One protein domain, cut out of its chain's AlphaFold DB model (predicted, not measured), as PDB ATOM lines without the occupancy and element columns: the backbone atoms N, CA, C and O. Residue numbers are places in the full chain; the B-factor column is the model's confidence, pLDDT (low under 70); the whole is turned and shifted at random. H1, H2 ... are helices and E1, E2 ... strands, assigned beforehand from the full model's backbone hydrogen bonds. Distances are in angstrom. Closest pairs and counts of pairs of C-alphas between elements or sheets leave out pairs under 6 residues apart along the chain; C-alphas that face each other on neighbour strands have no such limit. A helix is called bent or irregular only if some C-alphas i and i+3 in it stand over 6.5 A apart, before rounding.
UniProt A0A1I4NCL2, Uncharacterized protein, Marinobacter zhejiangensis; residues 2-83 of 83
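Overview. This is residues 2 to 83 of the 83 residues of an uncharacterized protein of Marinobacter zhejiangensis (UniProt A0A1I4NCL2). A narrow two-stranded hairpin, E1 and E2, makes one end of a long, thin model, and two long helices, H1 and H3, crossing as an X near their middles, make the other. The short helix H2 sits at the junction, across the end of H1, and packs on E1 with its residues 42 to 48, before the chain turns back as H3, which crosses H1. The printed part has 82 residues, with three named helices and two named strands in the order H1, E1, E2, H2, H3; the sheet, order E1 - E2, is antiparallel, and the class is mostly helix. The whole is only just loose, close to extended, with a radius of gyration of the C-alphas of 17.1 A; its outline is a rod with spans of 60 by 21 by 13 A.

Along the chain. E1 is residues 25 to 29, 13.5 A from first to last C-alpha, and E2 is residues 36 to 40, 13.4 A. H2, residues 42 to 52, is 15.1 A long. H1, residues 2 to 23, is 31.9 A long and begins at C-alpha 2 at (-10.941, -8.295, 47.745); it is neither bent nor irregular, but only just: C-alphas 6 and 9 are 6.3 A apart. H3, residues 54 to 82, is the longest helix at 40.2 A and ends at C-alpha 82 at (-10.590, -6.204, 31.889). H3 is irregular, with C-alphas 60 and 63 7.0 A apart, and has a kink of 46 degrees near residue 63.

Arrangement. E1 and E2 form a hairpin, antiparallel at 157 degrees; N 26 and O 39 are 2.8 A apart and N 37 and O 28 are 2.9 A apart, within hydrogen-bond range. H2 and E1 come closest at the C-alphas of Ala 44 and Ala 26, 4.8 A apart. E2 and H2 are near each other, with 5 pairs of C-alphas within 10 A. H1 and H2 only just touch, only at their ends, with 3 pairs of C-alphas within 8 A, the closest those of Phe 21 and Ile 42 at 5.9 A; they stand about perpendicular at 85 degrees. H3 touches H2 with residues 56 to 57 alone, the closest C-alphas being those of Val 49 and Tyr 57 at 6.2 A. H1 and H3 touch at a steep tilt of 47 degrees, opposite ways, with the closest C-alphas, Gly 12 and Thr 69, 3.8 A apart. H3 is apart from E1 and E2. In H2 every O i to N i+4 pair is within hydrogen-bond range; in H1 it is 16 of 18 and in H3 23 of 25.

Size, cuts and confidence. The C-alphas of Thr 33 and Thr 83, the two farthest apart, are 60.1 A from each other. The printed part has no cut and no long link. The mean pLDDT of the printed part is 88.9; residue 2 and residues 82 to 83 are under 70.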
ATOM      1  N   THR A   2     -10.456  -7.235  46.827       68.31
ATOM      2  CA  THR A   2     -10.941  -8.295  47.745       68.31
ATOM      3  C   THR A   2     -11.229  -9.650  47.084       68.31
ATOM      4  O   THR A   2     -10.870 -10.679  47.637       68.31
ATOM      5  N   LYS A   3     -11.800  -9.676  45.871       74.25
ATOM      6  CA  LYS A   3     -12.109 -10.933  45.156       74.25
ATOM      7  C   LYS A   3     -10.865 -11.779  44.844       74.25
ATOM      8  O   LYS A   3     -10.933 -12.995  44.940       74.25
ATOM      9  N   ALA A   4      -9.732 -11.148  44.521       76.75
ATOM     10  CA  ALA A   4      -8.493 -11.857  44.193       76.75
ATOM     11  C   ALA A   4      -7.896 -12.568  45.416       76.75
ATOM     12  O   ALA A   4      -7.494 -13.720  45.310       76.75
ATOM     13  N   PHE A   5      -7.926 -11.919  46.584       79.56
ATOM     14  CA  PHE A   5      -7.441 -12.494  47.844       79.56
ATOM     15  C   PHE A   5      -8.359 -13.567  48.433       79.56
ATOM     16  O   PHE A   5      -7.909 -14.355  49.254       79.56
ATOM     17  N   VAL A   6      -9.627 -13.616  48.016       82.25
ATOM     18  CA  VAL A   6     -10.551 -14.682  48.423       82.25
ATOM     19  C   VAL A   6     -10.492 -15.845  47.437       82.25
ATOM     20  O   VAL A   6     -10.284 -16.973  47.852       82.25
ATOM     21  N   ILE A   7     -10.626 -15.593  46.132       86.88
ATOM     22  CA  ILE A   7     -10.765 -16.645  45.108       86.88
ATOM     23  C   ILE A   7      -9.410 -17.263  44.735       86.88
ATOM     24  O   ILE A   7      -9.319 -18.471  44.519       86.88
ATOM     25  N   GLY A   8      -8.350 -16.454  44.679       86.31
ATOM     26  CA  GLY A   8      -7.013 -16.897  44.279       86.31
ATOM     27  C   GLY A   8      -6.460 -18.041  45.137       86.31
ATOM     28  O   GLY A   8      -6.029 -19.035  44.558       86.31
ATOM     29  N   PRO A   9      -6.534 -17.979  46.481       89.19
ATOM     30  CA  PRO A   9      -6.109 -19.082  47.346       89.19
ATOM     31  C   PRO A   9      -6.909 -20.377  47.169       89.19
ATOM     32  O   PRO A   9      -6.328 -21.455  47.253       89.19
ATOM     33  N   PHE A  10      -8.216 -20.311  46.878       90.25
ATOM     34  CA  PHE A  10      -9.002 -21.522  46.596       90.25
ATOM     35  C   PHE A  10      -8.546 -22.200  45.301       90.25
ATOM     36  O   PHE A  10      -8.346 -23.416  45.281       90.25
ATOM     37  N   ILE A  11      -8.336 -21.419  44.236       91.81
ATOM     38  CA  ILE A  11      -7.830 -21.942  42.960       91.81
ATOM     39  C   ILE A  11      -6.402 -22.473  43.138       91.81
ATOM     40  O   ILE A  11      -6.104 -23.584  42.707       91.81
ATOM     41  N   GLY A  12      -5.539 -21.729  43.835       90.44
ATOM     42  CA  GLY A  12      -4.172 -22.144  44.142       90.44
ATOM     43  C   GLY A  12      -4.113 -23.449  44.936       90.44
ATOM     44  O   GLY A  12      -3.346 -24.345  44.584       90.44
ATOM     45  N   GLY A  13      -4.982 -23.592  45.940       90.31
ATOM     46  CA  GLY A  13      -5.182 -24.819  46.710       90.31
ATOM     47  C   GLY A  13      -5.557 -26.002  45.830       90.31
ATOM     48  O   GLY A  13      -4.860 -27.017  45.834       90.31
ATOM     49  N   LEU A  14      -6.596 -25.850  45.009       93.00
ATOM     50  CA  LEU A  14      -7.028 -26.904  44.092       93.00
ATOM     51  C   LEU A  14      -5.907 -27.312  43.123       93.00
ATOM     52  O   LEU A  14      -5.641 -28.500  42.955       93.00
ATOM     53  N   LEU A  15      -5.208 -26.336  42.538       92.81
ATOM     54  CA  LEU A  15      -4.093 -26.588  41.624       92.81
ATOM     55  C   LEU A  15      -2.918 -27.285  42.314       92.81
ATOM     56  O   LEU A  15      -2.300 -28.154  41.708       92.81
ATOM     57  N   SER A  16      -2.623 -26.956  43.573       92.06
ATOM     58  CA  SER A  16      -1.549 -27.615  44.328       92.06
ATOM     59  C   SER A  16      -1.859 -29.083  44.634       92.06
ATOM     60  O   SER A  16      -0.982 -29.938  44.521       92.06
ATOM     61  N   ILE A  17      -3.122 -29.397  44.936       89.88
ATOM     62  CA  ILE A  17      -3.582 -30.774  45.137       89.88
ATOM     63  C   ILE A  17      -3.518 -31.548  43.818       89.88
ATOM     64  O   ILE A  17      -3.011 -32.669  43.788       89.88
ATOM     65  N   LEU A  18      -3.989 -30.950  42.721       92.50
ATOM     66  CA  LEU A  18      -3.908 -31.562  41.395       92.50
ATOM     67  C   LEU A  18      -2.458 -31.822  40.988       92.50
ATOM     68  O   LEU A  18      -2.143 -32.928  40.562       92.50
ATOM     69  N   TYR A  19      -1.571 -30.844  41.179       91.94
ATOM     70  CA  TYR A  19      -0.141 -31.004  40.934       91.94
ATOM     71  C   TYR A  19       0.416 -32.212  41.696       91.94
ATOM     72  O   TYR A  19       1.034 -33.078  41.084       91.94
ATOM     73  N   SER A  20       0.094 -32.332  42.988       91.81
ATOM     74  CA  SER A  20       0.486 -33.485  43.807       91.81
ATOM     75  C   SER A  20       0.062 -34.819  43.190       91.81
ATOM     76  O   SER A  20       0.871 -35.737  43.087       91.81
ATOM     77  N   PHE A  21      -1.182 -34.929  42.715       90.69
ATOM     78  CA  PHE A  21      -1.669 -36.158  42.081       90.69
ATOM     79  C   PHE A  21      -0.916 -36.527  40.802       90.69
ATOM     80  O   PHE A  21      -0.798 -37.714  40.506       90.69
ATOM     81  N   PHE A  22      -0.412 -35.547  40.050       91.88
ATOM     82  CA  PHE A  22       0.336 -35.804  38.819       91.88
ATOM     83  C   PHE A  22       1.826 -36.052  39.050       91.88
ATOM     84  O   PHE A  22       2.455 -36.709  38.224       91.88
ATOM     85  N   THR A  23       2.401 -35.533  40.136       90.56
ATOM     86  CA  THR A  23       3.855 -35.585  40.357       90.56
ATOM     87  C   THR A  23       4.283 -36.484  41.506       90.56
ATOM     88  O   THR A  23       5.477 -36.721  41.665       90.56
ATOM     89  N   ALA A  24       3.358 -36.952  42.345       90.81
ATOM     90  CA  ALA A  24       3.706 -37.844  43.440       90.81
ATOM     91  C   ALA A  24       4.203 -39.188  42.896       90.81
ATOM     92  O   ALA A  24       3.494 -39.875  42.162       90.81
ATOM     93  N   SER A  25       5.408 -39.566  43.311       90.81
ATOM     94  CA  SER A  25       6.037 -40.851  43.010       90.81
ATOM     95  C   SER A  25       6.637 -41.433  44.284       90.81
ATOM     96  O   SER A  25       7.264 -40.697  45.051       90.81
ATOM     97  N   ALA A  26       6.504 -42.737  44.491       88.19
ATOM     98  CA  ALA A  26       7.129 -43.454  45.593       88.19
ATOM     99  C   ALA A  26       7.717 -44.765  45.073       88.19
ATOM    100  O   ALA A  26       7.029 -45.551  44.429       88.19
ATOM    101  N   HIS A  27       8.986 -45.006  45.387       88.75
ATOM    102  CA  HIS A  27       9.704 -46.198  44.953       88.75
ATOM    103  C   HIS A  27       9.882 -47.137  46.140       88.75
ATOM    104  O   HIS A  27      10.298 -46.711  47.218       88.75
ATOM    105  N   GLY A  28       9.603 -48.419  45.937       86.00
ATOM    106  CA  GLY A  28       9.725 -49.429  46.977       86.00
ATOM    107  C   GLY A  28       9.970 -50.824  46.420       86.00
ATOM    108  O   GLY A  28      10.306 -51.015  45.251       86.00
ATOM    109  N   ARG A  29       9.803 -51.821  47.285       89.00
ATOM    110  CA  ARG A  29       9.867 -53.239  46.929       89.00
ATOM    111  C   ARG A  29       8.641 -53.956  47.456       89.00
ATOM    112  O   ARG A  29       8.206 -53.710  48.579       89.00
ATOM    113  N   ASN A  30       8.109 -54.870  46.657       85.06
ATOM    114  CA  ASN A  30       7.036 -55.738  47.098       85.06
ATOM    115  C   ASN A  30       7.575 -56.709  48.161       85.06
ATOM    116  O   ASN A  30       8.515 -57.460  47.909       85.06
ATOM    117  N   VAL A  31       6.972 -56.699  49.350       86.25
ATOM    118  CA  VAL A  31       7.404 -57.520  50.494       86.25
ATOM    119  C   VAL A  31       7.220 -59.021  50.229       86.25
ATOM    120  O   VAL A  31       7.952 -59.834  50.785       86.25
ATOM    121  N   LEU A  32       6.272 -59.397  49.363       89.50
ATOM    122  CA  LEU A  32       5.960 -60.792  49.040       89.50
ATOM    123  C   LEU A  32       6.843 -61.351  47.919       89.50
ATOM    124  O   LEU A  32       7.212 -62.520  47.967       89.50
ATOM    125  N   THR A  33       7.159 -60.544  46.902       89.38
ATOM    126  CA  THR A  33       7.873 -61.014  45.697       89.38
ATOM    127  C   THR A  33       9.313 -60.516  45.596       89.38
ATOM    128  O   THR A  33      10.084 -61.056  44.812       89.38
ATOM    129  N   GLY A  34       9.699 -59.496  46.365       90.75
ATOM    130  CA  GLY A  34      11.023 -58.870  46.298       90.75
ATOM    131  C   GLY A  34      11.249 -57.981  45.069       90.75
ATOM    132  O   GLY A  34      12.308 -57.359  44.955       90.75
ATOM    133  N   GLU A  35      10.274 -57.884  44.167       93.38
ATOM    134  CA  GLU A  35      10.365 -57.077  42.950       93.38
ATOM    135  C   GLU A  35      10.247 -55.573  43.258       93.38
ATOM    136  O   GLU A  35       9.525 -55.190  44.190       93.38
ATOM    137  N   PRO A  36      10.950 -54.700  42.510       90.44
ATOM    138  CA  PRO A  36      10.786 -53.258  42.640       90.44
ATOM    139  C   PRO A  36       9.363 -52.848  42.249       90.44
ATOM    140  O   PRO A  36       8.785 -53.372  41.298       90.44
ATOM    141  N   MET A  37       8.804 -51.898  42.989       90.88
ATOM    142  CA  MET A  37       7.477 -51.351  42.741       90.88
ATOM    143  C   MET A  37       7.571 -49.831  42.709       90.88
ATOM    144  O   MET A  37       8.100 -49.222  43.638       90.88
ATOM    145  N   ASP A  38       7.065 -49.238  41.633       91.06
ATOM    146  CA  ASP A  38       6.942 -47.791  41.491       91.06
ATOM    147  C   ASP A  38       5.463 -47.419  41.602       91.06
ATOM    148  O   ASP A  38       4.608 -47.955  40.890       91.06
ATOM    149  N   LEU A  39       5.158 -46.562  42.567       90.94
ATOM    150  CA  LEU A  39       3.819 -46.081  42.860       90.94
ATOM    151  C   LEU A  39       3.723 -44.632  42.415       90.94
ATOM    152  O   LEU A  39       4.623 -43.833  42.665       90.94
ATOM    153  N   GLN A  40       2.592 -44.272  41.817       93.12
ATOM    154  CA  GLN A  40       2.358 -42.918  41.329       93.12
ATOM    155  C   GLN A  40       1.017 -42.367  41.812       93.12
ATOM    156  O   GLN A  40       0.103 -43.104  42.204       93.12
ATOM    157  N   GLY A  41       0.918 -41.040  41.814       90.56
ATOM    158  CA  GLY A  41      -0.278 -40.298  42.181       90.56
ATOM    159  C   GLY A  41      -0.793 -40.658  43.570       90.56
ATOM    160  O   GLY A  41      -0.061 -40.598  44.557       90.56
ATOM    161  N   ILE A  42      -2.071 -41.034  43.665       90.94
ATOM    162  CA  ILE A  42      -2.731 -41.248  44.961       90.94
ATOM    163  C   ILE A  42      -2.092 -42.365  45.793       90.94
ATOM    164  O   ILE A  42      -2.081 -42.273  47.018       90.94
ATOM    165  N   GLN A  43      -1.529 -43.394  45.151       91.69
ATOM    166  CA  GLN A  43      -0.881 -44.500  45.858       91.69
ATOM    167  C   GLN A  43       0.415 -44.036  46.526       91.69
ATOM    168  O   GLN A  43       0.641 -44.334  47.696       91.69
ATOM    169  N   ALA A  44       1.218 -43.241  45.816       92.19
ATOM    170  CA  ALA A  44       2.425 -42.633  46.366       92.19
ATOM    171  C   ALA A  44       2.104 -41.671  47.518       92.19
ATOM    172  O   ALA A  44       2.758 -41.713  48.558       92.19
ATOM    173  N   ILE A  45       1.058 -40.849  47.363       92.81
ATOM    174  CA  ILE A  45       0.593 -39.934  48.417       92.81
ATOM    175  C   ILE A  45       0.155 -40.719  49.653       92.81
ATOM    176  O   ILE A  45       0.534 -40.368  50.768       92.81
ATOM    177  N   TYR A  46      -0.625 -41.786  49.470       92.06
ATOM    178  CA  TYR A  46      -1.098 -42.612  50.576       92.06
ATOM    179  C   TYR A  46       0.064 -43.232  51.357       92.06
ATOM    180  O   TYR A  46       0.095 -43.126  52.582       92.06
ATOM    181  N   VAL A  47       1.043 -43.817  50.658       92.19
ATOM    182  CA  VAL A  47       2.244 -44.385  51.289       92.19
ATOM    183  C   VAL A  47       3.018 -43.306  52.043       92.19
ATOM    184  O   VAL A  47       3.305 -43.479  53.226       92.19
ATOM    185  N   PHE A  48       3.260 -42.153  51.416       92.25
ATOM    186  CA  PHE A  48       3.973 -41.049  52.057       92.25
ATOM    187  C   PHE A  48       3.268 -40.557  53.329       92.25
ATOM    188  O   PHE A  48       3.922 -40.339  54.348       92.25
ATOM    189  N   VAL A  49       1.941 -40.389  53.289       94.19
ATOM    190  CA  VAL A  49       1.133 -39.958  54.443       94.19
ATOM    191  C   VAL A  49       1.143 -41.011  55.547       94.19
ATOM    192  O   VAL A  49       1.187 -40.649  56.720       94.19
ATOM    193  N   ASN A  50       1.123 -42.295  55.194       93.50
ATOM    194  CA  ASN A  50       1.190 -43.381  56.165       93.50
ATOM    195  C   ASN A  50       2.562 -43.455  56.860       93.50
ATOM    196  O   ASN A  50       2.628 -43.735  58.052       93.50
ATOM    197  N   GLU A  51       3.648 -43.168  56.138       91.44
ATOM    198  CA  GLU A  51       5.018 -43.217  56.669       91.44
ATOM    199  C   GLU A  51       5.427 -41.947  57.432       91.44
ATOM    200  O   GLU A  51       6.069 -42.032  58.477       91.44
ATOM    201  N   ASN A  52       5.059 -40.765  56.929       92.75
ATOM    202  CA  ASN A  52       5.550 -39.468  57.423       92.75
ATOM    203  C   ASN A  52       4.461 -38.613  58.093       92.75
ATOM    204  O   ASN A  52       4.751 -37.564  58.674       92.75
ATOM    205  N   GLY A  53       3.202 -39.035  58.002       92.88
ATOM    206  CA  GLY A  53       2.050 -38.306  58.516       92.88
ATOM    207  C   GLY A  53       1.516 -37.229  57.568       92.88
ATOM    208  O   GLY A  53       2.214 -36.663  56.722       92.88
ATOM    209  N   LEU A  54       0.238 -36.889  57.762       91.81
ATOM    210  CA  LEU A  54      -0.472 -35.894  56.954       91.81
ATOM    211  C   LEU A  54       0.148 -34.491  57.059       91.81
ATOM    212  O   LEU A  54       0.182 -33.758  56.076       91.81
ATOM    213  N   ALA A  55       0.656 -34.116  58.235       92.69
ATOM    214  CA  ALA A  55       1.268 -32.805  58.443       92.69
ATOM    215  C   ALA A  55       2.515 -32.613  57.565       92.69
ATOM    216  O   ALA A  55       2.659 -31.568  56.936       92.69
ATOM    217  N   SER A  56       3.367 -33.639  57.465       92.75
ATOM    218  CA  SER A  56       4.554 -33.609  56.605       92.75
ATOM    219  C   SER A  56       4.161 -33.444  55.136       92.75
ATOM    220  O   SER A  56       4.709 -32.596  54.437       92.75
ATOM    221  N   TYR A  57       3.123 -34.159  54.691       91.69
ATOM    222  CA  TYR A  57       2.586 -34.025  53.335       91.69
ATOM    223  C   TYR A  57       2.051 -32.615  53.029       91.69
ATOM    224  O   TYR A  57       2.306 -32.057  51.966       91.69
ATOM    225  N   LEU A  58       1.340 -31.983  53.965       90.50
ATOM    226  CA  LEU A  58       0.879 -30.603  53.770       90.50
ATOM    227  C   LEU A  58       2.049 -29.609  53.696       90.50
ATOM    228  O   LEU A  58       1.984 -28.631  52.950       90.50
ATOM    229  N   VAL A  59       3.137 -29.870  54.426       93.00
ATOM    230  CA  VAL A  59       4.357 -29.053  54.375       93.00
ATOM    231  C   VAL A  59       5.106 -29.228  53.055       93.00
ATOM    232  O   VAL A  59       5.604 -28.243  52.513       93.00
ATOM    233  N   THR A  60       5.150 -30.431  52.480       90.44
ATOM    234  CA  THR A  60       5.758 -30.615  51.152       90.44
ATOM    235  C   THR A  60       4.955 -29.924  50.046       90.44
ATOM    236  O   THR A  60       5.536 -29.498  49.048       90.44
ATOM    237  N   LEU A  61       3.647 -29.722  50.240       90.81
ATOM    238  CA  LEU A  61       2.787 -28.980  49.312       90.81
ATOM    239  C   LEU A  61       2.860 -27.456  49.444       90.81
ATOM    240  O   LEU A  61       2.485 -26.757  48.501       90.81
ATOM    241  N   LEU A  62       3.342 -26.924  50.568       91.62
ATOM    242  CA  LEU A  62       3.375 -25.482  50.851       91.62
ATOM    243  C   LEU A  62       4.053 -24.647  49.745       91.62
ATOM    244  O   LEU A  62       3.459 -23.654  49.321       91.62
ATOM    245  N   PRO A  63       5.236 -25.023  49.218       92.50
ATOM    246  CA  PRO A  63       5.883 -24.268  48.144       92.50
ATOM    247  C   PRO A  63       5.029 -24.202  46.874       92.50
ATOM    248  O   PRO A  63       4.868 -23.134  46.283       92.50
ATOM    249  N   VAL A  64       4.432 -25.333  46.487       93.25
ATOM    250  CA  VAL A  64       3.550 -25.419  45.317       93.25
ATOM    251  C   VAL A  64       2.312 -24.561  45.544       93.25
ATOM    252  O   VAL A  64       1.970 -23.756  44.684       93.25
ATOM    253  N   PHE A  65       1.694 -24.671  46.721       93.00
ATOM    254  CA  PHE A  65       0.533 -23.879  47.112       93.00
ATOM    255  C   PHE A  65       0.792 -22.371  47.051       93.00
ATOM    256  O   PHE A  65      -0.045 -21.627  46.541       93.00
ATOM    257  N   VAL A  66       1.942 -21.900  47.543       93.94
ATOM    258  CA  VAL A  66       2.302 -20.474  47.498       93.94
ATOM    259  C   VAL A  66       2.414 -19.998  46.051       93.94
ATOM    260  O   VAL A  66       1.831 -18.970  45.700       93.94
ATOM    261  N   ILE A  67       3.105 -20.755  45.195       93.81
ATOM    262  CA  ILE A  67       3.288 -20.401  43.781       93.81
ATOM    263  C   ILE A  67       1.941 -20.386  43.052       93.81
ATOM    264  O   ILE A  67       1.589 -19.384  42.424       93.81
ATOM    265  N   THR A  68       1.156 -21.460  43.155       92.62
ATOM    266  CA  THR A  68      -0.137 -21.562  42.466       92.62
ATOM    267  C   THR A  68      -1.127 -20.516  42.971       92.62
ATOM    268  O   THR A  68      -1.885 -19.963  42.173       92.62
ATOM    269  N   THR A  69      -1.094 -20.178  44.262       92.94
ATOM    270  CA  THR A  69      -1.918 -19.111  44.848       92.94
ATOM    271  C   THR A  69      -1.518 -17.736  44.329       92.94
ATOM    272  O   THR A  69      -2.389 -16.979  43.905       92.94
ATOM    273  N   LEU A  70      -0.225 -17.403  44.302       92.25
ATOM    274  CA  LEU A  70       0.252 -16.116  43.779       92.25
ATOM    275  C   LEU A  70      -0.108 -15.932  42.300       92.25
ATOM    276  O   LEU A  70      -0.603 -14.870  41.905       92.25
ATOM    277  N   VAL A  71       0.077 -16.980  41.493       92.38
ATOM    278  CA  VAL A  71      -0.315 -16.976  40.079       92.38
ATOM    279  C   VAL A  71      -1.827 -16.792  39.950       92.38
ATOM    280  O   VAL A  71      -2.277 -15.906  39.224       92.38
ATOM    281  N   SER A  72      -2.622 -17.545  40.712       90.38
ATOM    282  CA  SER A  72      -4.088 -17.459  40.670       90.38
ATOM    283  C   SER A  72      -4.607 -16.083  41.097       90.38
ATOM    284  O   SER A  72      -5.467 -15.512  40.429       90.38
ATOM    285  N   CYS A  73      -4.053 -15.500  42.165       90.19
ATOM    286  CA  CYS A  73      -4.370 -14.141  42.607       90.19
ATOM    287  C   CYS A  73      -4.085 -13.112  41.506       90.19
ATOM    288  O   CYS A  73      -4.917 -12.240  41.247       90.19
ATOM    289  N   THR A  74      -2.935 -13.234  40.840       89.19
ATOM    290  CA  THR A  74      -2.536 -12.364  39.726       89.19
ATOM    291  C   THR A  74      -3.529 -12.456  38.568       89.19
ATOM    292  O   THR A  74      -4.026 -11.434  38.097       89.19
ATOM    293  N   VAL A  75      -3.882 -13.675  38.154       89.38
ATOM    294  CA  VAL A  75      -4.833 -13.913  37.058       89.38
ATOM    295  C   VAL A  75      -6.208 -13.332  37.383       89.38
ATOM    296  O   VAL A  75      -6.752 -12.574  36.582       89.38
ATOM    297  N   VAL A  76      -6.751 -13.617  38.569       87.88
ATOM    298  CA  VAL A  76      -8.063 -13.096  38.994       87.88
ATOM    299  C   VAL A  76      -8.052 -11.567  39.072       87.88
ATOM    300  O   VAL A  76      -9.035 -10.917  38.716       87.88
ATOM    301  N   TYR A  77      -6.944 -10.978  39.524       88.00
ATOM    302  CA  TYR A  77      -6.792  -9.530  39.593       88.00
ATOM    303  C   TYR A  77      -6.802  -8.871  38.210       88.00
ATOM    304  O   TYR A  77      -7.522  -7.890  38.015       88.00
ATOM    305  N   PHE A  78      -6.026  -9.399  37.260       86.38
ATOM    306  CA  PHE A  78      -5.986  -8.863  35.900       86.38
ATOM    307  C   PHE A  78      -7.299  -9.103  35.160       86.38
ATOM    308  O   PHE A  78      -7.806  -8.174  34.538       86.38
ATOM    309  N   TRP A  79      -7.903 -10.286  35.293       84.31
ATOM    310  CA  TRP A  79      -9.222 -10.556  34.722       84.31
ATOM    311  C   TRP A  79     -10.243  -9.527  35.217       84.31
ATOM    312  O   TRP A  79     -10.873  -8.851  34.409       84.31
ATOM    313  N   GLY A  80     -10.329  -9.309  36.531       79.00
ATOM    314  CA  GLY A  80     -11.252  -8.330  37.110       79.00
ATOM    315  C   GLY A  80     -10.974  -6.862  36.755       79.00
ATOM    316  O   GLY A  80     -11.750  -6.008  37.165       79.00
ATOM    317  N   ARG A  81      -9.874  -6.547  36.054       75.12
ATOM    318  CA  ARG A  81      -9.606  -5.215  35.481       75.12
ATOM    319  C   ARG A  81     -10.032  -5.078  34.018       75.12
ATOM    320  O   ARG A  81     -10.164  -3.951  33.553       75.12
ATOM    321  N   HIS A  82     -10.177  -6.187  33.296       65.62
ATOM    322  CA  HIS A  82     -10.590  -6.204  31.889       65.62
ATOM    323  C   HIS A  82     -12.108  -6.373  31.705       65.62
ATOM    324  O   HIS A  82     -12.595  -6.236  30.585       65.62
ATOM    325  N   THR A  83     -12.834  -6.667  32.786       57.34
ATOM    326  CA  THR A  83     -14.305  -6.695  32.878       57.34
ATOM    327  C   THR A  83     -14.818  -5.469  33.607       57.34
ATOM    328  O   THR A  83     -15.821  -4.890  33.149       57.34
TER     329      THR A  83